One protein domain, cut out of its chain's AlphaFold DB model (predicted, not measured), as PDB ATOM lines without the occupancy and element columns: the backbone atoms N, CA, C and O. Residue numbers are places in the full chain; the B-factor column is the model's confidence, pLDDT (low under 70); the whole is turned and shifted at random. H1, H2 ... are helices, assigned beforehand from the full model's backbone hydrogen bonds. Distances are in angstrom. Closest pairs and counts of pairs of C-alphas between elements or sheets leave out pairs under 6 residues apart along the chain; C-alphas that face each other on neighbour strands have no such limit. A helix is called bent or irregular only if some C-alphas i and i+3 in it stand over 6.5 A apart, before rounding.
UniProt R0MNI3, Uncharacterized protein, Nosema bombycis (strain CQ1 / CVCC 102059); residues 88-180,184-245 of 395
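What this domain is: This is residues 88 to 180 and 184 to 245 of the 395 residues of an uncharacterized protein of Nosema bombycis (strain CQ1 / CVCC 102059) (UniProt R0MNI3). H4 and H5 cross in the middle of a helical body, between H2 and H6; short H1 and H3 lie at opposite ends. The 155 printed residues include six named helices, H1 to H6, no named strand: all helix. The whole is compact, radius of gyration of the C-alphas 17.1 A, spanning 57 by 35 by 33 A.

Where its parts are: Find C-alpha 92 at (-34.427, 7.002, -16.270), where H1 starts, running to 96. Next come H2, residues 105 to 125, 30.7 A; H3, 133 to 140; H4, 149 to 172, 34.6 A; H5, 186 to 205, 28.6 A; and irregular H6, 213 to 243, 45.4 A, with C-alphas 214 and 217 8.2 A apart and its last C-alpha, C-alpha 243, at (-51.072, -3.493, -41.650).

How they stand to each other: Start at hubs H4 and H5, which touch at a steep tilt of 55 degrees, closest C-alphas Val 160 and Ala 197, 6.1 A. H2 touches H4, closest C-alphas Ile 116 and Lys 157, 6.7 A. H5 and H6 form a hairpin, closest C-alphas Ala 200 and Phe 227, 5.2 A. H3 is near H4 and H5; H1 touches no helix. Every O i to N i+4 pair is within hydrogen-bond range in H2, H4 and H5, against 0 of 1 in H1, 1 of 4 in H3 and 25 of 27 in H6; O i to N i+3 gives 2 of 2 in H1, 3 of 5 in H3.

The domain as a whole: Across the cut, C-alphas 180 and 184 are 5.3 A apart. No link printed whole is long. Look for pLDDT under 70 at residues 91 to 100, 122 to 153, 204 to 217 and 243 to 245.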
ATOM      1  N   LEU A  88     -35.581  -0.662 -24.608       82.94
ATOM      2  CA  LEU A  88     -34.856  -0.534 -23.341       82.94
ATOM      3  C   LEU A  88     -34.012   0.746 -23.316       82.94
ATOM      4  O   LEU A  88     -33.341   1.043 -24.301       82.94
ATOM      5  N   SER A  89     -33.985   1.465 -22.186       79.94
ATOM      6  CA  SER A  89     -33.064   2.599 -21.964       79.94
ATOM      7  C   SER A  89     -32.384   2.517 -20.598       79.94
ATOM      8  O   SER A  89     -33.007   2.178 -19.592       79.94
ATOM      9  N   LYS A  90     -31.083   2.841 -20.558       77.62
ATOM     10  CA  LYS A  90     -30.302   2.933 -19.313       77.62
ATOM     11  C   LYS A  90     -30.578   4.226 -18.537       77.62
ATOM     12  O   LYS A  90     -30.271   4.260 -17.349       77.62
ATOM     13  N   ASN A  91     -31.139   5.252 -19.181       69.38
ATOM     14  CA  ASN A  91     -31.367   6.565 -18.586       69.38
ATOM     15  C   ASN A  91     -32.821   6.708 -18.117       69.38
ATOM     16  O   ASN A  91     -33.713   6.849 -18.950       69.38
ATOM     17  N   PRO A  92     -33.079   6.776 -16.797       52.56
ATOM     18  CA  PRO A  92     -34.427   7.002 -16.270       52.56
ATOM     19  C   PRO A  92     -34.978   8.383 -16.647       52.56
ATOM     20  O   PRO A  92     -36.176   8.603 -16.635       52.56
ATOM     21  N   ARG A  93     -34.121   9.351 -17.008       49.00
ATOM     22  CA  ARG A  93     -34.570  10.688 -17.437       49.00
ATOM     23  C   ARG A  93     -35.212  10.697 -18.831       49.00
ATOM     24  O   ARG A  93     -35.950  11.634 -19.120       49.00
ATOM     25  N   ASP A  94     -35.019   9.645 -19.635       47.38
ATOM     26  CA  ASP A  94     -35.779   9.438 -20.876       47.38
ATOM     27  C   ASP A  94     -37.245   9.056 -20.595       47.38
ATOM     28  O   ASP A  94     -38.084   9.152 -21.488       47.38
ATOM     29  N   GLU A  95     -37.593   8.699 -19.348       44.19
ATOM     30  CA  GLU A  95     -38.978   8.435 -18.922       44.19
ATOM     31  C   GLU A  95     -39.858   9.695 -18.983       44.19
ATOM     32  O   GLU A  95     -41.083   9.587 -19.028       44.19
ATOM     33  N   LYS A  96     -39.261  10.899 -19.056       39.53
ATOM     34  CA  LYS A  96     -40.001  12.153 -19.281       39.53
ATOM     35  C   LYS A  96     -40.485  12.338 -20.730       39.53
ATOM     36  O   LYS A  96     -41.289  13.233 -20.968       39.53
ATOM     37  N   ASN A  97     -40.097  11.471 -21.673       39.66
ATOM     38  CA  ASN A  97     -40.721  11.376 -23.000       39.66
ATOM     39  C   ASN A  97     -41.768  10.240 -23.030       39.66
ATOM     40  O   ASN A  97     -41.548   9.171 -23.587       39.66
ATOM     41  N   THR A  98     -42.903  10.495 -22.372       41.31
ATOM     42  CA  THR A  98     -44.301  10.157 -22.750       41.31
ATOM     43  C   THR A  98     -44.741   8.758 -23.222       41.31
ATOM     44  O   THR A  98     -45.950   8.554 -23.340       41.31
ATOM     45  N   ASN A  99     -43.889   7.750 -23.407       49.41
ATOM     46  CA  ASN A  99     -44.336   6.429 -23.861       49.41
ATOM     47  C   ASN A  99     -44.061   5.340 -22.807       49.41
ATOM     48  O   ASN A  99     -42.915   4.981 -22.549       49.41
ATOM     49  N   LYS A 100     -45.136   4.751 -22.243       56.34
ATOM     50  CA  LYS A 100     -45.179   3.595 -21.297       56.34
ATOM     51  C   LYS A 100     -44.555   2.290 -21.847       56.34
ATOM     52  O   LYS A 100     -44.889   1.187 -21.417       56.34
ATOM     53  N   THR A 101     -43.714   2.401 -22.861       70.31
ATOM     54  CA  THR A 101     -43.241   1.330 -23.728       70.31
ATOM     55  C   THR A 101     -41.727   1.138 -23.643       70.31
ATOM     56  O   THR A 101     -41.240   0.070 -23.999       70.31
ATOM     57  N   ILE A 102     -40.981   2.113 -23.112       76.88
ATOM     58  CA  ILE A 102     -39.548   1.977 -22.825       76.88
ATOM     59  C   ILE A 102     -39.361   1.482 -21.390       76.88
ATOM     60  O   ILE A 102     -39.925   2.040 -20.452       76.88
ATOM     61  N   MET A 103     -38.583   0.414 -21.216       83.44
ATOM     62  CA  MET A 103     -38.373  -0.237 -19.923       83.44
ATOM     63  C   MET A 103     -36.915  -0.141 -19.466       83.44
ATOM     64  O   MET A 103     -35.978  -0.270 -20.254       83.44
ATOM     65  N   ASN A 104     -36.710   0.018 -18.158       85.94
ATOM     66  CA  ASN A 104     -35.381  -0.077 -17.567       85.94
ATOM     67  C   ASN A 104     -34.814  -1.514 -17.709       85.94
ATOM     68  O   ASN A 104     -35.512  -2.474 -17.371       85.94
ATOM     69  N   PRO A 105     -33.545  -1.703 -18.120       89.19
ATOM     70  CA  PRO A 105     -32.920  -3.020 -18.245       89.19
ATOM     71  C   PRO A 105     -32.996  -3.890 -16.986       89.19
ATOM     72  O   PRO A 105     -33.151  -5.102 -17.099       89.19
ATOM     73  N   LYS A 106     -32.924  -3.295 -15.785       88.38
ATOM     74  CA  LYS A 106     -33.061  -4.039 -14.523       88.38
ATOM     75  C   LYS A 106     -34.476  -4.594 -14.363       88.38
ATOM     76  O   LYS A 106     -34.636  -5.766 -14.037       88.38
ATOM     77  N   MET A 107     -35.490  -3.776 -14.654       87.62
ATOM     78  CA  MET A 107     -36.900  -4.192 -14.637       87.62
ATOM     79  C   MET A 107     -37.176  -5.284 -15.675       87.62
ATOM     80  O   MET A 107     -37.914  -6.229 -15.395       87.62
ATOM     81  N   PHE A 108     -36.547  -5.186 -16.849       89.56
ATOM     82  CA  PHE A 108     -36.624  -6.211 -17.886       89.56
ATOM     83  C   PHE A 108     -36.105  -7.558 -17.375       89.56
ATOM     84  O   PHE A 108     -36.841  -8.542 -17.408       89.56
ATOM     85  N   THR A 109     -34.890  -7.589 -16.817       90.25
ATOM     86  CA  THR A 109     -34.303  -8.811 -16.242       90.25
ATOM     87  C   THR A 109     -35.160  -9.383 -15.112       90.25
ATOM     88  O   THR A 109     -35.486 -10.565 -15.146       90.25
ATOM     89  N   GLN A 110     -35.624  -8.554 -14.170       91.06
ATOM     90  CA  GLN A 110     -36.494  -9.011 -13.077       91.06
ATOM     91  C   GLN A 110     -37.791  -9.654 -13.577       91.06
ATOM     92  O   GLN A 110     -38.295 -10.611 -12.989       91.06
ATOM     93  N   ARG A 111     -38.365  -9.118 -14.657       90.19
ATOM     94  CA  ARG A 111     -39.597  -9.651 -15.235       90.19
ATOM     95  C   ARG A 111     -39.366 -10.982 -15.944       90.19
ATOM     96  O   ARG A 111     -40.198 -11.874 -15.796       90.19
ATOM     97  N   VAL A 112     -38.245 -11.128 -16.652       90.00
ATOM     98  CA  VAL A 112     -37.810 -12.410 -17.231       90.00
ATOM     99  C   VAL A 112     -37.599 -13.445 -16.129       90.00
ATOM    100  O   VAL A 112     -38.155 -14.535 -16.218       90.00
ATOM    101  N   ASP A 113     -36.879 -13.089 -15.062       89.00
ATOM    102  CA  ASP A 113     -36.634 -13.982 -13.926       89.00
ATOM    103  C   ASP A 113     -37.947 -14.490 -13.326       89.00
ATOM    104  O   ASP A 113     -38.142 -15.696 -13.215       89.00
ATOM    105  N   LYS A 114     -38.906 -13.594 -13.054       89.94
ATOM    106  CA  LYS A 114     -40.241 -13.974 -12.557       89.94
ATOM    107  C   LYS A 114     -41.000 -14.910 -13.500       89.94
ATOM    108  O   LYS A 114     -41.798 -15.712 -13.027       89.94
ATOM    109  N   MET A 115     -40.825 -14.780 -14.815       87.44
ATOM    110  CA  MET A 115     -41.459 -15.688 -15.775       87.44
ATOM    111  C   MET A 115     -40.821 -17.073 -15.742       87.44
ATOM    112  O   MET A 115     -41.556 -18.055 -15.741       87.44
ATOM    113  N   ILE A 116     -39.490 -17.138 -15.661       85.56
ATOM    114  CA  ILE A 116     -38.761 -18.402 -15.544       85.56
ATOM    115  C   ILE A 116     -39.146 -19.119 -14.244       85.56
ATOM    116  O   ILE A 116     -39.489 -20.294 -14.300       85.56
ATOM    117  N   GLU A 117     -39.149 -18.428 -13.096       85.38
ATOM    118  CA  GLU A 117     -39.512 -19.058 -11.813       85.38
ATOM    119  C   GLU A 117     -40.941 -19.611 -11.842       85.38
ATOM    120  O   GLU A 117     -41.147 -20.776 -11.522       85.38
ATOM    121  N   LYS A 118     -41.920 -18.837 -12.334       83.12
ATOM    122  CA  LYS A 118     -43.314 -19.304 -12.448       83.12
ATOM    123  C   LYS A 118     -43.476 -20.533 -13.340       83.12
ATOM    124  O   LYS A 118     -44.409 -21.311 -13.150       83.12
ATOM    125  N   ASP A 119     -42.650 -20.668 -14.370       74.38
ATOM    126  CA  ASP A 119     -42.690 -21.824 -15.266       74.38
ATOM    127  C   ASP A 119     -42.029 -23.048 -14.612       74.38
ATOM    128  O   ASP A 119     -42.543 -24.159 -14.717       74.38
ATOM    129  N   LEU A 120     -40.949 -22.836 -13.850       73.56
ATOM    130  CA  LEU A 120     -40.299 -23.870 -13.040       73.56
ATOM    131  C   LEU A 120     -41.190 -24.369 -11.886       73.56
ATOM    132  O   LEU A 120     -41.228 -25.574 -11.650       73.56
ATOM    133  N   GLU A 121     -41.944 -23.485 -11.226       73.69
ATOM    134  CA  GLU A 121     -42.958 -23.827 -10.209       73.69
ATOM    135  C   GLU A 121     -44.096 -24.670 -10.815       73.69
ATOM    136  O   GLU A 121     -44.486 -25.712 -10.298       73.69
ATOM    137  N   LYS A 122     -44.596 -24.315 -12.003       67.12
ATOM    138  CA  LYS A 122     -45.614 -25.142 -12.681       67.12
ATOM    139  C   LYS A 122     -45.112 -26.544 -13.028       67.12
ATOM    140  O   LYS A 122     -45.904 -27.486 -13.063       67.12
ATOM    141  N   LEU A 123     -43.813 -26.684 -13.285       57.78
ATOM    142  CA  LEU A 123     -43.159 -27.971 -13.518       57.78
ATOM    143  C   LEU A 123     -42.957 -28.789 -12.232       57.78
ATOM    144  O   LEU A 123     -42.780 -30.008 -12.330       57.78
ATOM    145  N   SER A 124     -42.953 -28.169 -11.046       57.59
ATOM    146  CA  SER A 124     -42.979 -28.908  -9.778       57.59
ATOM    147  C   SER A 124     -44.372 -29.435  -9.445       57.59
ATOM    148  O   SER A 124     -44.462 -30.549  -8.933       57.59
ATOM    149  N   ASP A 125     -45.424 -28.694  -9.806       54.00
ATOM    150  CA  ASP A 125     -46.773 -28.917  -9.269       54.00
ATOM    151  C   ASP A 125     -47.690 -29.762 -10.161       54.00
ATOM    152  O   ASP A 125     -48.541 -30.492  -9.655       54.00
ATOM    153  N   ASN A 126     -47.568 -29.672 -11.493       52.38
ATOM    154  CA  ASN A 126     -48.430 -30.441 -12.394       52.38
ATOM    155  C   ASN A 126     -47.672 -30.885 -13.652       52.38
ATOM    156  O   ASN A 126     -47.659 -30.171 -14.663       52.38
ATOM    157  N   PRO A 127     -47.025 -32.060 -13.587       50.28
ATOM    158  CA  PRO A 127     -46.115 -32.528 -14.611       50.28
ATOM    159  C   PRO A 127     -46.823 -32.585 -15.984       50.28
ATOM    160  O   PRO A 127     -46.537 -31.802 -16.877       50.28
ATOM    161  N   GLU A 128     -47.879 -33.372 -16.152       44.94
ATOM    162  CA  GLU A 128     -48.370 -33.795 -17.476       44.94
ATOM    163  C   GLU A 128     -49.031 -32.732 -18.385       44.94
ATOM    164  O   GLU A 128     -49.217 -32.989 -19.577       44.94
ATOM    165  N   LYS A 129     -49.376 -31.537 -17.886       42.69
ATOM    166  CA  LYS A 129     -50.201 -30.552 -18.631       42.69
ATOM    167  C   LYS A 129     -49.484 -29.281 -19.082       42.69
ATOM    168  O   LYS A 129     -50.080 -28.477 -19.801       42.69
ATOM    169  N   SER A 130     -48.226 -29.071 -18.707       42.78
ATOM    170  CA  SER A 130     -47.488 -27.885 -19.143       42.78
ATOM    171  C   SER A 130     -46.726 -28.178 -20.450       42.78
ATOM    172  O   SER A 130     -46.084 -29.214 -20.596       42.78
ATOM    173  N   MET A 131     -46.791 -27.285 -21.448       41.62
ATOM    174  CA  MET A 131     -46.001 -27.414 -22.691       41.62
ATOM    175  C   MET A 131     -44.471 -27.581 -22.446       41.62
ATOM    176  O   MET A 131     -43.837 -28.298 -23.225       41.62
ATOM    177  N   PRO A 132     -43.873 -27.039 -21.358       47.12
ATOM    178  CA  PRO A 132     -42.503 -27.358 -20.951       47.12
ATOM    179  C   PRO A 132     -42.306 -28.759 -20.318       47.12
ATOM    180  O   PRO A 132     -41.174 -29.170 -20.078       47.12
ATOM    181  N   TYR A 133     -43.351 -29.561 -20.086       41.16
ATOM    182  CA  TYR A 133     -43.200 -30.912 -19.526       41.16
ATOM    183  C   TYR A 133     -42.860 -31.996 -20.552       41.16
ATOM    184  O   TYR A 133     -42.064 -32.893 -20.278       41.16
ATOM    185  N   LYS A 134     -43.345 -31.877 -21.796       45.34
ATOM    186  CA  LYS A 134     -42.814 -32.702 -22.903       45.34
ATOM    187  C   LYS A 134     -41.321 -32.426 -23.155       45.34
ATOM    188  O   LYS A 134     -40.622 -33.273 -23.697       45.34
ATOM    189  N   PHE A 135     -40.841 -31.254 -22.741       46.12
ATOM    190  CA  PHE A 135     -39.434 -30.857 -22.758       46.12
ATOM    191  C   PHE A 135     -38.621 -31.522 -21.626       46.12
ATOM    192  O   PHE A 135     -37.475 -31.912 -21.842       46.12
ATOM    193  N   TYR A 136     -39.240 -31.735 -20.463       44.81
ATOM    194  CA  TYR A 136     -38.653 -32.397 -19.295       44.81
ATOM    195  C   TYR A 136     -38.396 -33.901 -19.509       44.81
ATOM    196  O   TYR A 136     -37.311 -34.393 -19.202       44.81
ATOM    197  N   LEU A 137     -39.345 -34.632 -20.107       44.06
ATOM    198  CA  LEU A 137     -39.197 -36.078 -20.349       44.06
ATOM    199  C   LEU A 137     -38.159 -36.416 -21.434       44.06
ATOM    200  O   LEU A 137     -37.454 -37.416 -21.318       44.06
ATOM    201  N   ASN A 138     -37.992 -35.563 -22.451       43.66
ATOM    202  CA  ASN A 138     -36.974 -35.768 -23.491       43.66
ATOM    203  C   ASN A 138     -35.535 -35.526 -22.993       43.66
ATOM    204  O   ASN A 138     -34.600 -36.046 -23.596       43.66
ATOM    205  N   PHE A 139     -35.347 -34.777 -21.899       45.81
ATOM    206  CA  PHE A 139     -34.036 -34.557 -21.272       45.81
ATOM    207  C   PHE A 139     -33.538 -35.783 -20.487       45.81
ATOM    208  O   PHE A 139     -32.336 -35.995 -20.374       45.81
ATOM    209  N   LEU A 140     -34.454 -36.605 -19.963       42.59
ATOM    210  CA  LEU A 140     -34.137 -37.715 -19.056       42.59
ATOM    211  C   LEU A 140     -33.830 -39.049 -19.766       42.59
ATOM    212  O   LEU A 140     -33.219 -39.925 -19.161       42.59
ATOM    213  N   CYS A 141     -34.229 -39.232 -21.031       40.62
ATOM    214  CA  CYS A 141     -34.419 -40.585 -21.579       40.62
ATOM    215  C   CYS A 141     -33.415 -41.085 -22.638       40.62
ATOM    216  O   CYS A 141     -33.654 -42.163 -23.179       40.62
ATOM    217  N   LYS A 142     -32.309 -40.391 -22.972       42.19
ATOM    218  CA  LYS A 142     -31.445 -40.834 -24.101       42.19
ATOM    219  C   LYS A 142     -30.051 -41.414 -23.827       42.19
ATOM    220  O   LYS A 142     -29.513 -41.974 -24.775       42.19
ATOM    221  N   ARG A 143     -29.508 -41.452 -22.598       39.69
ATOM    222  CA  ARG A 143     -28.392 -42.365 -22.217       39.69
ATOM    223  C   ARG A 143     -28.122 -42.365 -20.706       39.69
ATOM    224  O   ARG A 143     -28.467 -41.418 -20.018       39.69
ATOM    225  N   LYS A 144     -27.507 -43.453 -20.220       41.25
ATOM    226  CA  LYS A 144     -27.295 -43.915 -18.822       41.25
ATOM    227  C   LYS A 144     -26.720 -42.924 -17.780       41.25
ATOM    228  O   LYS A 144     -26.510 -43.334 -16.644       41.25
ATOM    229  N   SER A 145     -26.495 -41.656 -18.099       47.06
ATOM    230  CA  SER A 145     -26.194 -40.607 -17.118       47.06
ATOM    231  C   SER A 145     -27.399 -39.676 -17.014       47.06
ATOM    232  O   SER A 145     -27.483 -38.656 -17.699       47.06
ATOM    233  N   VAL A 146     -28.362 -40.072 -16.185       47.69
ATOM    234  CA  VAL A 146     -29.533 -39.260 -15.845       47.69
ATOM    235  C   VAL A 146     -29.020 -37.975 -15.199       47.69
ATOM    236  O   VAL A 146     -28.566 -37.992 -14.059       47.69
ATOM    237  N   LEU A 147     -29.056 -36.856 -15.925       50.41
ATOM    238  CA  LEU A 147     -28.952 -35.556 -15.274       50.41
ATOM    239  C   LEU A 147     -30.124 -35.455 -14.302       50.41
ATOM    240  O   LEU A 147     -31.281 -35.614 -14.697       50.41
ATOM    241  N   ASP A 148     -29.822 -35.218 -13.029       60.00
ATOM    242  CA  ASP A 148     -30.855 -35.037 -12.023       60.00
ATOM    243  C   ASP A 148     -31.785 -33.866 -12.413       60.00
ATOM    244  O   ASP A 148     -31.395 -32.917 -13.107       60.00
ATOM    245  N   LYS A 149     -33.043 -33.936 -11.966       60.22
ATOM    246  CA  LYS A 149     -34.094 -32.939 -12.234       60.22
ATOM    247  C   LYS A 149     -33.626 -31.499 -11.975       60.22
ATOM    248  O   LYS A 149     -33.970 -30.596 -12.741       60.22
ATOM    249  N   ASN A 150     -32.815 -31.283 -10.940       65.81
ATOM    250  CA  ASN A 150     -32.333 -29.956 -10.568       65.81
ATOM    251  C   ASN A 150     -31.297 -29.440 -11.576       65.81
ATOM    252  O   ASN A 150     -31.308 -28.262 -11.934       65.81
ATOM    253  N   SER A 151     -30.424 -30.310 -12.080       65.50
ATOM    254  CA  SER A 151     -29.427 -29.991 -13.104       65.50
ATOM    255  C   SER A 151     -30.070 -29.645 -14.457       65.50
ATOM    256  O   SER A 151     -29.632 -28.707 -15.134       65.50
ATOM    257  N   ALA A 152     -31.172 -30.312 -14.813       65.88
ATOM    258  CA  ALA A 152     -31.991 -29.982 -15.983       65.88
ATOM    259  C   ALA A 152     -32.609 -28.577 -15.890       65.88
ATOM    260  O   ALA A 152     -32.445 -27.745 -16.786       65.88
ATOM    261  N   GLN A 153     -33.273 -28.288 -14.765       69.81
ATOM    262  CA  GLN A 153     -33.914 -26.996 -14.506       69.81
ATOM    263  C   GLN A 153     -32.897 -25.848 -14.492       69.81
ATOM    264  O   GLN A 153     -33.129 -24.803 -15.105       69.81
ATOM    265  N   LYS A 154     -31.735 -26.058 -13.858       74.19
ATOM    266  CA  LYS A 154     -30.619 -25.101 -13.867       74.19
ATOM    267  C   LYS A 154     -30.138 -24.806 -15.286       74.19
ATOM    268  O   LYS A 154     -29.904 -23.645 -15.619       74.19
ATOM    269  N   THR A 155     -30.026 -25.834 -16.126       73.44
ATOM    270  CA  THR A 155     -29.567 -25.688 -17.514       73.44
ATOM    271  C   THR A 155     -30.580 -24.925 -18.365       73.44
ATOM    272  O   THR A 155     -30.202 -23.966 -19.035       73.44
ATOM    273  N   PHE A 156     -31.870 -25.262 -18.289       76.06
ATOM    274  CA  PHE A 156     -32.923 -24.530 -19.001       76.06
ATOM    275  C   PHE A 156     -32.969 -23.053 -18.599       76.06
ATOM    276  O   PHE A 156     -32.911 -22.171 -19.457       76.06
ATOM    277  N   LYS A 157     -32.990 -22.779 -17.287       82.62
ATOM    278  CA  LYS A 157     -32.951 -21.419 -16.735       82.62
ATOM    279  C   LYS A 157     -31.761 -20.637 -17.275       82.62
ATOM    280  O   LYS A 157     -31.926 -19.493 -17.690       82.62
ATOM    281  N   LEU A 158     -30.577 -21.248 -17.295       82.62
ATOM    282  CA  LEU A 158     -29.369 -20.623 -17.826       82.62
ATOM    283  C   LEU A 158     -29.506 -20.289 -19.318       82.62
ATOM    284  O   LEU A 158     -29.191 -19.170 -19.713       82.62
ATOM    285  N   LEU A 159     -29.982 -21.227 -20.139       82.62
ATOM    286  CA  LEU A 159     -30.106 -21.030 -21.587       82.62
ATOM    287  C   LEU A 159     -31.123 -19.937 -21.929       82.62
ATOM    288  O   LEU A 159     -30.805 -19.029 -22.693       82.62
ATOM    289  N   VAL A 160     -32.306 -19.966 -21.308       86.62
ATOM    290  CA  VAL A 160     -33.326 -18.924 -21.497       86.62
ATOM    291  C   VAL A 160     -32.799 -17.564 -21.044       86.62
ATOM    292  O   VAL A 160     -32.938 -16.586 -21.778       86.62
ATOM    293  N   LYS A 161     -32.136 -17.485 -19.879       87.94
ATOM    294  CA  LYS A 161     -31.506 -16.238 -19.412       87.94
ATOM    295  C   LYS A 161     -30.519 -15.692 -20.427       87.94
ATOM    296  O   LYS A 161     -30.601 -14.513 -20.755       87.94
ATOM    297  N   LYS A 162     -29.643 -16.539 -20.969       87.12
ATOM    298  CA  LYS A 162     -28.674 -16.085 -21.962       87.12
ATOM    299  C   LYS A 162     -29.350 -15.573 -23.250       87.12
ATOM    300  O   LYS A 162     -28.908 -14.557 -23.777       87.12
ATOM    301  N   CYS A 163     -30.443 -16.191 -23.719       90.25
ATOM    302  CA  CYS A 163     -31.233 -15.650 -24.841       90.25
ATOM    303  C   CYS A 163     -31.760 -14.238 -24.543       90.25
ATOM    304  O   CYS A 163     -31.695 -13.344 -25.388       90.25
ATOM    305  N   PHE A 164     -32.273 -14.020 -23.331       92.38
ATOM    306  CA  PHE A 164     -32.782 -12.716 -22.908       92.38
ATOM    307  C   PHE A 164     -31.678 -11.689 -22.639       92.38
ATOM    308  O   PHE A 164     -31.902 -10.500 -22.862       92.38
ATOM    309  N   ASP A 165     -30.493 -12.111 -22.199       90.38
ATOM    310  CA  ASP A 165     -29.329 -11.235 -22.067       90.38
ATOM    311  C   ASP A 165     -28.830 -10.748 -23.429       90.38
ATOM    312  O   ASP A 165     -28.535  -9.557 -23.581       90.38
ATOM    313  N   ASP A 166     -28.811 -11.631 -24.430       90.06
ATOM    314  CA  ASP A 166     -28.491 -11.248 -25.800       90.06
ATOM    315  C   ASP A 166     -29.559 -10.305 -26.381       90.06
ATOM    316  O   ASP A 166     -29.235  -9.205 -26.839       90.06
ATOM    317  N   LEU A 167     -30.849 -10.633 -26.228       90.38
ATOM    318  CA  LEU A 167     -31.947  -9.746 -26.627       90.38
ATOM    319  C   LEU A 167     -31.853  -8.371 -25.953       90.38
ATOM    320  O   LEU A 167     -31.990  -7.347 -26.621       90.38
ATOM    321  N   LYS A 168     -31.580  -8.325 -24.645       91.12
ATOM    322  CA  LYS A 168     -31.382  -7.086 -23.882       91.12
ATOM    323  C   LYS A 168     -30.258  -6.242 -24.483       91.12
ATOM    324  O   LYS A 168     -30.436  -5.038 -24.666       91.12
ATOM    325  N   SER A 169     -29.119  -6.862 -24.799       88.06
ATOM    326  CA  SER A 169     -27.987  -6.200 -25.460       88.06
ATOM    327  C   SER A 169     -28.407  -5.595 -26.803       88.06
ATOM    328  O   SER A 169     -28.166  -4.414 -27.058       88.06
ATOM    329  N   LYS A 170     -29.124  -6.363 -27.628       84.06
ATOM    330  CA  LYS A 170     -29.594  -5.923 -28.948       84.06
ATOM    331  C   LYS A 170     -30.654  -4.828 -28.888       84.06
ATOM    332  O   LYS A 170     -30.601  -3.893 -29.683       84.06
ATOM    333  N   MET A 171     -31.584  -4.891 -27.935       84.50
ATOM    334  CA  MET A 171     -32.578  -3.835 -27.708       84.50
ATOM    335  C   MET A 171     -31.914  -2.531 -27.253       84.50
ATOM    336  O   MET A 171     -32.259  -1.464 -27.750       84.50
ATOM    337  N   LEU A 172     -30.913  -2.608 -26.367       81.69
ATOM    338  CA  LEU A 172     -30.129  -1.442 -25.939       81.69
ATOM    339  C   LEU A 172     -29.321  -0.816 -27.083       81.69
ATOM    340  O   LEU A 172     -29.170   0.400 -27.133       81.69
ATOM    341  N   LYS A 173     -28.827  -1.641 -28.011       76.69
ATOM    342  CA  LYS A 173     -28.160  -1.201 -29.245       76.69
ATOM    343  C   LYS A 173     -29.141  -0.765 -30.348       76.69
ATOM    344  O   LYS A 173     -28.704  -0.471 -31.457       76.69
ATOM    345  N   LYS A 174     -30.454  -0.741 -30.072       73.44
ATOM    346  CA  LYS A 174     -31.528  -0.458 -31.044       73.44
ATOM    347  C   LYS A 174     -31.492  -1.355 -32.297       73.44
ATOM    348  O   LYS A 174     -31.918  -0.959 -33.376       73.44
ATOM    349  N   GLU A 175     -30.990  -2.583 -32.175       73.56
ATOM    350  CA  GLU A 175     -30.959  -3.560 -33.275       73.56
ATOM    351  C   GLU A 175     -32.253  -4.370 -33.379       73.56
ATOM    352  O   GLU A 175     -32.556  -4.947 -34.422       73.56
ATOM    353  N   ILE A 176     -32.998  -4.442 -32.277       75.94
ATOM    354  CA  ILE A 176     -34.296  -5.101 -32.178       75.94
ATOM    355  C   ILE A 176     -35.228  -4.159 -31.422       75.94
ATOM    356  O   ILE A 176     -34.906  -3.699 -30.329       75.94
ATOM    357  N   PHE A 177     -36.391  -3.897 -32.000       74.31
ATOM    358  CA  PHE A 177     -37.459  -3.101 -31.410       74.31
ATOM    359  C   PHE A 177     -38.795  -3.698 -31.841       74.31
ATOM    360  O   PHE A 177     -38.908  -4.273 -32.926       74.31
ATOM    361  N   PHE A 178     -39.807  -3.588 -30.990       78.81
ATOM    362  CA  PHE A 178     -41.118  -4.154 -31.282       78.81
ATOM    363  C   PHE A 178     -42.185  -3.067 -31.242       78.81
ATOM    364  O   PHE A 178     -42.294  -2.347 -30.252       78.81
ATOM    365  N   HIS A 179     -42.965  -2.939 -32.312       77.31
ATOM    366  CA  HIS A 179     -44.017  -1.927 -32.422       77.31
ATOM    367  C   HIS A 179     -45.160  -2.182 -31.453       77.31
ATOM    368  O   HIS A 179     -45.658  -3.300 -31.362       77.31
ATOM    369  N   ILE A 180     -45.610  -1.153 -30.751       77.44
ATOM    370  CA  ILE A 180     -46.768  -1.238 -29.869       77.44
ATOM    371  C   ILE A 180     -47.981  -0.615 -30.547       77.44
ATOM    372  O   ILE A 180     -48.001   0.573 -30.859       77.44
ATOM    373  N   TYR A 184     -50.873  -5.629 -29.453       85.69
ATOM    374  CA  TYR A 184     -49.433  -5.833 -29.279       85.69
ATOM    375  C   TYR A 184     -48.859  -4.862 -28.245       85.69
ATOM    376  O   TYR A 184     -48.277  -3.838 -28.582       85.69
ATOM    377  N   ASN A 185     -49.044  -5.158 -26.960       86.25
ATOM    378  CA  ASN A 185     -48.503  -4.362 -25.854       86.25
ATOM    379  C   ASN A 185     -47.264  -5.017 -25.211       86.25
ATOM    380  O   ASN A 185     -46.887  -6.141 -25.540       86.25
ATOM    381  N   VAL A 186     -46.638  -4.335 -24.243       85.31
ATOM    382  CA  VAL A 186     -45.456  -4.848 -23.517       85.31
ATOM    383  C   VAL A 186     -45.706  -6.243 -22.925       85.31
ATOM    384  O   VAL A 186     -44.844  -7.113 -23.010       85.31
ATOM    385  N   ASN A 187     -46.887  -6.493 -22.352       86.81
ATOM    386  CA  ASN A 187     -47.207  -7.784 -21.735       86.81
ATOM    387  C   ASN A 187     -47.305  -8.906 -22.776       86.81
ATOM    388  O   ASN A 187     -46.799 -10.002 -22.533       86.81
ATOM    389  N   TYR A 188     -47.925  -8.619 -23.925       90.19
ATOM    390  CA  TYR A 188     -47.951  -9.520 -25.073       90.19
ATOM    391  C   TYR A 188     -46.525  -9.881 -25.501       90.19
ATOM    392  O   TYR A 188     -46.194 -11.063 -25.580       90.19
ATOM    393  N   TYR A 189     -45.660  -8.876 -25.678       88.94
ATOM    394  CA  TYR A 189     -44.279  -9.105 -26.096       88.94
ATOM    395  C   TYR A 189     -43.497  -9.947 -25.100       88.94
ATOM    396  O   TYR A 189     -42.853 -10.903 -25.508       88.94
ATOM    397  N   PHE A 190     -43.591  -9.679 -23.798       88.56
ATOM    398  CA  PHE A 190     -42.922 -10.521 -22.802       88.56
ATOM    399  C   PHE A 190     -43.329 -11.992 -22.907       88.56
ATOM    400  O   PHE A 190     -42.463 -12.866 -22.908       88.56
ATOM    401  N   LYS A 191     -44.635 -12.264 -23.028       88.56
ATOM    402  CA  LYS A 191     -45.148 -13.629 -23.182       88.56
ATOM    403  C   LYS A 191     -44.594 -14.282 -24.444       88.56
ATOM    404  O   LYS A 191     -44.116 -15.411 -24.386       88.56
ATOM    405  N   GLU A 192     -44.633 -13.571 -25.562       91.12
ATOM    406  CA  GLU A 192     -44.282 -14.167 -26.841       91.12
ATOM    407  C   GLU A 192     -42.776 -14.327 -27.034       91.12
ATOM    408  O   GLU A 192     -42.332 -15.378 -27.482       91.12
ATOM    409  N   LEU A 193     -41.969 -13.372 -26.572       91.31
ATOM    410  CA  LEU A 193     -40.510 -13.503 -26.536       91.31
ATOM    411  C   LEU A 193     -40.071 -14.695 -25.681       91.31
ATOM    412  O   LEU A 193     -39.183 -15.443 -26.085       91.31
ATOM    413  N   TYR A 194     -40.725 -14.910 -24.536       90.00
ATOM    414  CA  TYR A 194     -40.464 -16.068 -23.682       90.00
ATOM    415  C   TYR A 194     -40.796 -17.383 -24.395       90.00
ATOM    416  O   TYR A 194     -39.977 -18.302 -24.409       90.00
ATOM    417  N   ASN A 195     -41.948 -17.450 -25.071       88.19
ATOM    418  CA  ASN A 195     -42.333 -18.615 -25.869       88.19
ATOM    419  C   ASN A 195     -41.319 -18.911 -26.988       88.19
ATOM    420  O   ASN A 195     -40.958 -20.068 -27.200       88.19
ATOM    421  N   GLN A 196     -40.846 -17.883 -27.703       89.69
ATOM    422  CA  GLN A 196     -39.861 -18.049 -28.777       89.69
ATOM    423  C   GLN A 196     -38.492 -18.494 -28.241       89.69
ATOM    424  O   GLN A 196     -37.865 -19.372 -28.834       89.69
ATOM    425  N   ALA A 197     -38.053 -17.964 -27.094       88.25
ATOM    426  CA  ALA A 197     -36.829 -18.420 -26.435       88.25
ATOM    427  C   ALA A 197     -36.935 -19.899 -26.030       88.25
ATOM    428  O   ALA A 197     -36.026 -20.681 -26.299       88.25
ATOM    429  N   GLY A 198     -38.076 -20.309 -25.462       83.25
ATOM    430  CA  GLY A 198     -38.341 -21.707 -25.118       83.25
ATOM    431  C   GLY A 198     -38.318 -22.646 -26.331       83.25
ATOM    432  O   GLY A 198     -37.734 -23.726 -26.259       83.25
ATOM    433  N   LYS A 199     -38.892 -22.226 -27.470       83.69
ATOM    434  CA  LYS A 199     -38.849 -22.990 -28.732       83.69
ATOM    435  C   LYS A 199     -37.421 -23.180 -29.246       83.69
ATOM    436  O   LYS A 199     -37.054 -24.307 -29.567       83.69
ATOM    437  N   ALA A 200     -36.624 -22.109 -29.279       83.75
ATOM    438  CA  ALA A 200     -35.236 -22.168 -29.738       83.75
ATOM    439  C   ALA A 200     -34.388 -23.092 -28.850       83.75
ATOM    440  O   ALA A 200     -33.677 -23.958 -29.347       83.75
ATOM    441  N   VAL A 201     -34.517 -22.983 -27.523       79.88
ATOM    442  CA  VAL A 201     -33.812 -23.878 -26.591       79.88
ATOM    443  C   VAL A 201     -34.201 -25.342 -26.827       79.88
ATOM    444  O   VAL A 201     -33.325 -26.206 -26.881       79.88
ATOM    445  N   LYS A 202     -35.493 -25.626 -27.032       72.44
ATOM    446  CA  LYS A 202     -35.993 -26.984 -27.290       72.44
ATOM    447  C   LYS A 202     -35.395 -27.597 -28.558       72.44
ATOM    448  O   LYS A 202     -34.942 -28.737 -28.525       72.44
ATOM    449  N   GLU A 203     -35.390 -26.853 -29.661       72.69
ATOM    450  CA  GLU A 203     -34.926 -27.350 -30.960       72.69
ATOM    451  C   GLU A 203     -33.471 -27.845 -30.911       72.69
ATOM    452  O   GLU A 203     -33.123 -28.862 -31.509       72.69
ATOM    453  N   PHE A 204     -32.612 -27.137 -30.175       68.06
ATOM    454  CA  PHE A 204     -31.192 -27.475 -30.073       68.06
ATOM    455  C   PHE A 204     -30.906 -28.477 -28.959       68.06
ATOM    456  O   PHE A 204     -29.975 -29.266 -29.083       68.06
ATOM    457  N   GLN A 205     -31.733 -28.535 -27.920       61.19
ATOM    458  CA  GLN A 205     -31.646 -29.606 -26.932       61.19
ATOM    459  C   GLN A 205     -31.912 -30.989 -27.538       61.19
ATOM    460  O   GLN A 205     -31.273 -31.958 -27.149       61.19
ATOM    461  N   GLU A 206     -32.820 -31.102 -28.510       56.38
ATOM    462  CA  GLU A 206     -33.073 -32.378 -29.198       56.38
ATOM    463  C   GLU A 206     -31.882 -32.834 -30.061       56.38
ATOM    464  O   GLU A 206     -31.742 -34.027 -30.338       56.38
ATOM    465  N   LYS A 207     -31.021 -31.894 -30.473       54.38
ATOM    466  CA  LYS A 207     -29.896 -32.121 -31.393       54.38
ATOM    467  C   LYS A 207     -28.546 -32.294 -30.688       54.38
ATOM    468  O   LYS A 207     -27.646 -32.884 -31.279       54.38
ATOM    469  N   TYR A 208     -28.385 -31.784 -29.464       55.81
ATOM    470  CA  TYR A 208     -27.109 -31.775 -28.744       55.81
ATOM    471  C   TYR A 208     -27.275 -32.292 -27.311       55.81
ATOM    472  O   TYR A 208     -28.141 -31.831 -26.571       55.81
ATOM    473  N   GLU A 209     -26.396 -33.197 -26.875       55.41
ATOM    474  CA  GLU A 209     -26.245 -33.536 -25.456       55.41
ATOM    475  C   GLU A 209     -25.567 -32.348 -24.741       55.41
ATOM    476  O   GLU A 209     -24.348 -32.274 -24.625       55.41
ATOM    477  N   ILE A 210     -26.360 -31.373 -24.271       54.00
ATOM    478  CA  ILE A 210     -25.888 -30.129 -23.606       54.00
ATOM    479  C   ILE A 210     -25.173 -30.410 -22.254       54.00
ATOM    480  O   ILE A 210     -24.679 -29.499 -21.585       54.00
ATOM    481  N   ALA A 211     -25.094 -31.680 -21.847       51.28
ATOM    482  CA  ALA A 211     -24.490 -32.140 -20.603       51.28
ATOM    483  C   ALA A 211     -22.984 -31.830 -20.500       51.28
ATOM    484  O   ALA A 211     -22.502 -31.572 -19.398       51.28
ATOM    485  N   ASP A 212     -22.254 -31.797 -21.622       49.88
ATOM    486  CA  ASP A 212     -20.798 -31.646 -21.602       49.88
ATOM    487  C   ASP A 212     -20.353 -30.186 -21.840       49.88
ATOM    488  O   ASP A 212     -20.658 -29.552 -22.854       49.88
ATOM    489  N   LEU A 213     -19.628 -29.619 -20.868       49.41
ATOM    490  CA  LEU A 213     -19.226 -28.203 -20.794       49.41
ATOM    491  C   LEU A 213     -18.346 -27.728 -21.961       49.41
ATOM    492  O   LEU A 213     -18.240 -26.521 -22.170       49.41
ATOM    493  N   LYS A 214     -17.752 -28.646 -22.734       52.03
ATOM    494  CA  LYS A 214     -16.757 -28.330 -23.772       52.03
ATOM    495  C   LYS A 214     -17.310 -27.616 -25.013       52.03
ATOM    496  O   LYS A 214     -16.544 -26.941 -25.685       52.03
ATOM    497  N   TYR A 215     -18.613 -27.710 -25.301       56.41
ATOM    498  CA  TYR A 215     -19.221 -27.111 -26.508       56.41
ATOM    499  C   TYR A 215     -20.329 -26.088 -26.214       56.41
ATOM    500  O   TYR A 215     -21.085 -25.707 -27.112       56.41
ATOM    501  N   LYS A 216     -20.447 -25.629 -24.959       63.88
ATOM    502  CA  LYS A 216     -21.565 -24.778 -24.521       63.88
ATOM    503  C   LYS A 216     -21.670 -23.462 -25.280       63.88
ATOM    504  O   LYS A 216     -22.788 -23.018 -25.519       63.88
ATOM    505  N   ASP A 217     -20.553 -22.870 -25.683       66.69
ATOM    506  CA  ASP A 217     -20.573 -21.585 -26.384       66.69
ATOM    507  C   ASP A 217     -21.048 -21.721 -27.833       66.69
ATOM    508  O   ASP A 217     -21.867 -20.922 -28.278       66.69
ATOM    509  N   VAL A 218     -20.656 -22.793 -28.532       71.00
ATOM    510  CA  VAL A 218     -21.128 -23.079 -29.900       71.00
ATOM    511  C   VAL A 218     -22.622 -23.405 -29.910       71.00
ATOM    512  O   VAL A 218     -23.369 -22.918 -30.758       71.00
ATOM    513  N   ILE A 219     -23.084 -24.221 -28.958       71.94
ATOM    514  CA  ILE A 219     -24.510 -24.558 -28.829       71.94
ATOM    515  C   ILE A 219     -25.312 -23.311 -28.454       71.94
ATOM    516  O   ILE A 219     -26.374 -23.066 -29.024       71.94
ATOM    517  N   PHE A 220     -24.794 -22.499 -27.532       77.88
ATOM    518  CA  PHE A 220     -25.424 -21.245 -27.146       77.88
ATOM    519  C   PHE A 220     -25.552 -20.285 -28.332       77.88
ATOM    520  O   PHE A 220     -26.630 -19.736 -28.551       77.88
ATOM    521  N   GLN A 221     -24.493 -20.134 -29.127       79.94
ATOM    522  CA  GLN A 221     -24.522 -19.300 -30.320       79.94
ATOM    523  C   GLN A 221     -25.621 -19.755 -31.288       79.94
ATOM    524  O   GLN A 221     -26.435 -18.934 -31.706       79.94
ATOM    525  N   LYS A 222     -25.721 -21.060 -31.559       81.56
ATOM    526  CA  LYS A 222     -26.767 -21.621 -32.429       81.56
ATOM    527  C   LYS A 222     -28.186 -21.412 -31.885       81.56
ATOM    528  O   LYS A 222     -29.100 -21.097 -32.643       81.56
ATOM    529  N   ILE A 223     -28.376 -21.544 -30.568       82.88
ATOM    530  CA  ILE A 223     -29.659 -21.242 -29.911       82.88
ATOM    531  C   ILE A 223     -30.014 -19.765 -30.094       82.88
ATOM    532  O   ILE A 223     -31.150 -19.447 -30.440       82.88
ATOM    533  N   CYS A 224     -29.055 -18.862 -29.882       84.94
ATOM    534  CA  CYS A 224     -29.251 -17.434 -30.105       84.94
ATOM    535  C   CYS A 224     -29.563 -17.124 -31.570       84.94
ATOM    536  O   CYS A 224     -30.449 -16.319 -31.832       84.94
ATOM    537  N   GLU A 225     -28.887 -17.755 -32.528       85.06
ATOM    538  CA  GLU A 225     -29.160 -17.604 -33.963       85.06
ATOM    539  C   GLU A 225     -30.600 -18.011 -34.316       85.06
ATOM    540  O   GLU A 225     -31.343 -17.181 -34.841       85.06
ATOM    541  N   SER A 226     -31.047 -19.209 -33.919       85.06
ATOM    542  CA  SER A 226     -32.442 -19.649 -34.123       85.06
ATOM    543  C   SER A 226     -33.444 -18.758 -33.386       85.06
ATOM    544  O   SER A 226     -34.483 -18.371 -33.929       85.06
ATOM    545  N   PHE A 227     -33.126 -18.339 -32.158       89.19
ATOM    546  CA  PHE A 227     -33.950 -17.374 -31.439       89.19
ATOM    547  C   PHE A 227     -34.082 -16.070 -32.230       89.19
ATOM    548  O   PHE A 227     -35.192 -15.568 -32.382       89.19
ATOM    549  N   HIS A 228     -33.000 -15.551 -32.813       85.38
ATOM    550  CA  HIS A 228     -33.066 -14.359 -33.652       85.38
ATOM    551  C   HIS A 228     -33.954 -14.541 -34.867       85.38
ATOM    552  O   HIS A 228     -34.776 -13.659 -35.109       85.38
ATOM    553  N   GLU A 229     -33.818 -15.641 -35.604       83.62
ATOM    554  CA  GLU A 229     -34.688 -15.955 -36.743       83.62
ATOM    555  C   GLU A 229     -36.163 -15.937 -36.330       83.62
ATOM    556  O   GLU A 229     -36.978 -15.252 -36.954       83.62
ATOM    557  N   ASN A 230     -36.493 -16.565 -35.198       85.38
ATOM    558  CA  ASN A 230     -37.839 -16.523 -34.627       85.38
ATOM    559  C   ASN A 230     -38.297 -15.090 -34.304       85.38
ATOM    560  O   ASN A 230     -39.446 -14.735 -34.570       85.38
ATOM    561  N   LEU A 231     -37.409 -14.238 -33.780       86.19
ATOM    562  CA  LEU A 231     -37.713 -12.826 -33.527       86.19
ATOM    563  C   LEU A 231     -37.918 -12.021 -34.818       86.19
ATOM    564  O   LEU A 231     -38.785 -11.151 -34.848       86.19
ATOM    565  N   PHE A 232     -37.138 -12.283 -35.874       79.00
ATOM    566  CA  PHE A 232     -37.329 -11.663 -37.192       79.00
ATOM    567  C   PHE A 232     -38.699 -12.023 -37.770       79.00
ATOM    568  O   PHE A 232     -39.444 -11.128 -38.168       79.00
ATOM    569  N   ASN A 233     -39.055 -13.307 -37.738       81.00
ATOM    570  CA  ASN A 233     -40.348 -13.791 -38.211       81.00
ATOM    571  C   ASN A 233     -41.504 -13.204 -37.390       81.00
ATOM    572  O   ASN A 233     -42.512 -12.781 -37.950       81.00
ATOM    573  N   LEU A 234     -41.346 -13.111 -36.065       84.31
ATOM    574  CA  LEU A 234     -42.335 -12.488 -35.188       84.31
ATOM    575  C   LEU A 234     -42.563 -11.014 -35.543       84.31
ATOM    576  O   LEU A 234     -43.708 -10.586 -35.649       84.31
ATOM    577  N   GLN A 235     -41.492 -10.240 -35.745       78.12
ATOM    578  CA  GLN A 235     -41.609  -8.835 -36.142       78.12
ATOM    579  C   GLN A 235     -42.314  -8.689 -37.491       78.12
ATOM    580  O   GLN A 235     -43.224  -7.873 -37.592       78.12
ATOM    581  N   ALA A 236     -41.941  -9.493 -38.491       74.50
ATOM    582  CA  ALA A 236     -42.577  -9.472 -39.807       74.50
ATOM    583  C   ALA A 236     -44.083  -9.777 -39.715       74.50
ATOM    584  O   ALA A 236     -44.895  -9.003 -40.211       74.50
ATOM    585  N   ASN A 237     -44.463 -10.832 -38.988       80.00
ATOM    586  CA  ASN A 237     -45.864 -11.228 -38.826       80.00
ATOM    587  C   ASN A 237     -46.700 -10.179 -38.080       80.00
ATOM    588  O   ASN A 237     -47.845  -9.921 -38.442       80.00
ATOM    589  N   ILE A 238     -46.150  -9.575 -37.023       79.75
ATOM    590  CA  ILE A 238     -46.860  -8.537 -36.264       79.75
ATOM    591  C   ILE A 238     -47.059  -7.296 -37.118       79.75
ATOM    592  O   ILE A 238     -48.140  -6.711 -37.098       79.75
ATOM    593  N   ILE A 239     -46.023  -6.908 -37.859       74.19
ATOM    594  CA  ILE A 239     -46.110  -5.827 -38.824       74.19
ATOM    595  C   ILE A 239     -47.234  -6.157 -39.818       74.19
ATOM    596  O   ILE A 239     -48.200  -5.405 -39.888       74.19
ATOM    597  N   ASP A 240     -47.203  -7.315 -40.482       72.88
ATOM    598  CA  ASP A 240     -48.255  -7.745 -41.415       72.88
ATOM    599  C   ASP A 240     -49.666  -7.648 -40.822       72.88
ATOM    600  O   ASP A 240     -50.589  -7.194 -41.495       72.88
ATOM    601  N   ASP A 241     -49.840  -8.045 -39.565       76.81
ATOM    602  CA  ASP A 241     -51.127  -7.963 -38.884       76.81
ATOM    603  C   ASP A 241     -51.545  -6.529 -38.536       76.81
ATOM    604  O   ASP A 241     -52.715  -6.192 -38.702       76.81
ATOM    605  N   LEU A 242     -50.621  -5.670 -38.095       72.56
ATOM    606  CA  LEU A 242     -50.891  -4.242 -37.880       72.56
ATOM    607  C   LEU A 242     -51.316  -3.560 -39.187       72.56
ATOM    608  O   LEU A 242     -52.219  -2.730 -39.187       72.56
ATOM    609  N   PHE A 243     -50.734  -3.975 -40.312       66.38
ATOM    610  CA  PHE A 243     -51.072  -3.493 -41.650       66.38
ATOM    611  C   PHE A 243     -52.435  -3.971 -42.180       66.38
ATOM    612  O   PHE A 243     -52.967  -3.379 -43.125       66.38
ATOM    613  N   LYS A 244     -53.016  -5.027 -41.594       66.06
ATOM    614  CA  LYS A 244     -54.392  -5.480 -41.887       66.06
ATOM    615  C   LYS A 244     -55.458  -4.679 -41.128       66.06
ATOM    616  O   LYS A 244     -56.640  -4.918 -41.348       66.06
ATOM    617  N   THR A 245     -55.051  -3.780 -40.236       66.94
ATOM    618  CA  THR A 245     -55.928  -2.905 -39.445       66.94
ATOM    619  C   THR A 245     -55.697  -1.441 -39.809       66.94
ATOM    620  O   THR A 245     -54.645  -1.130 -40.364       66.94
TER     621      THR A 245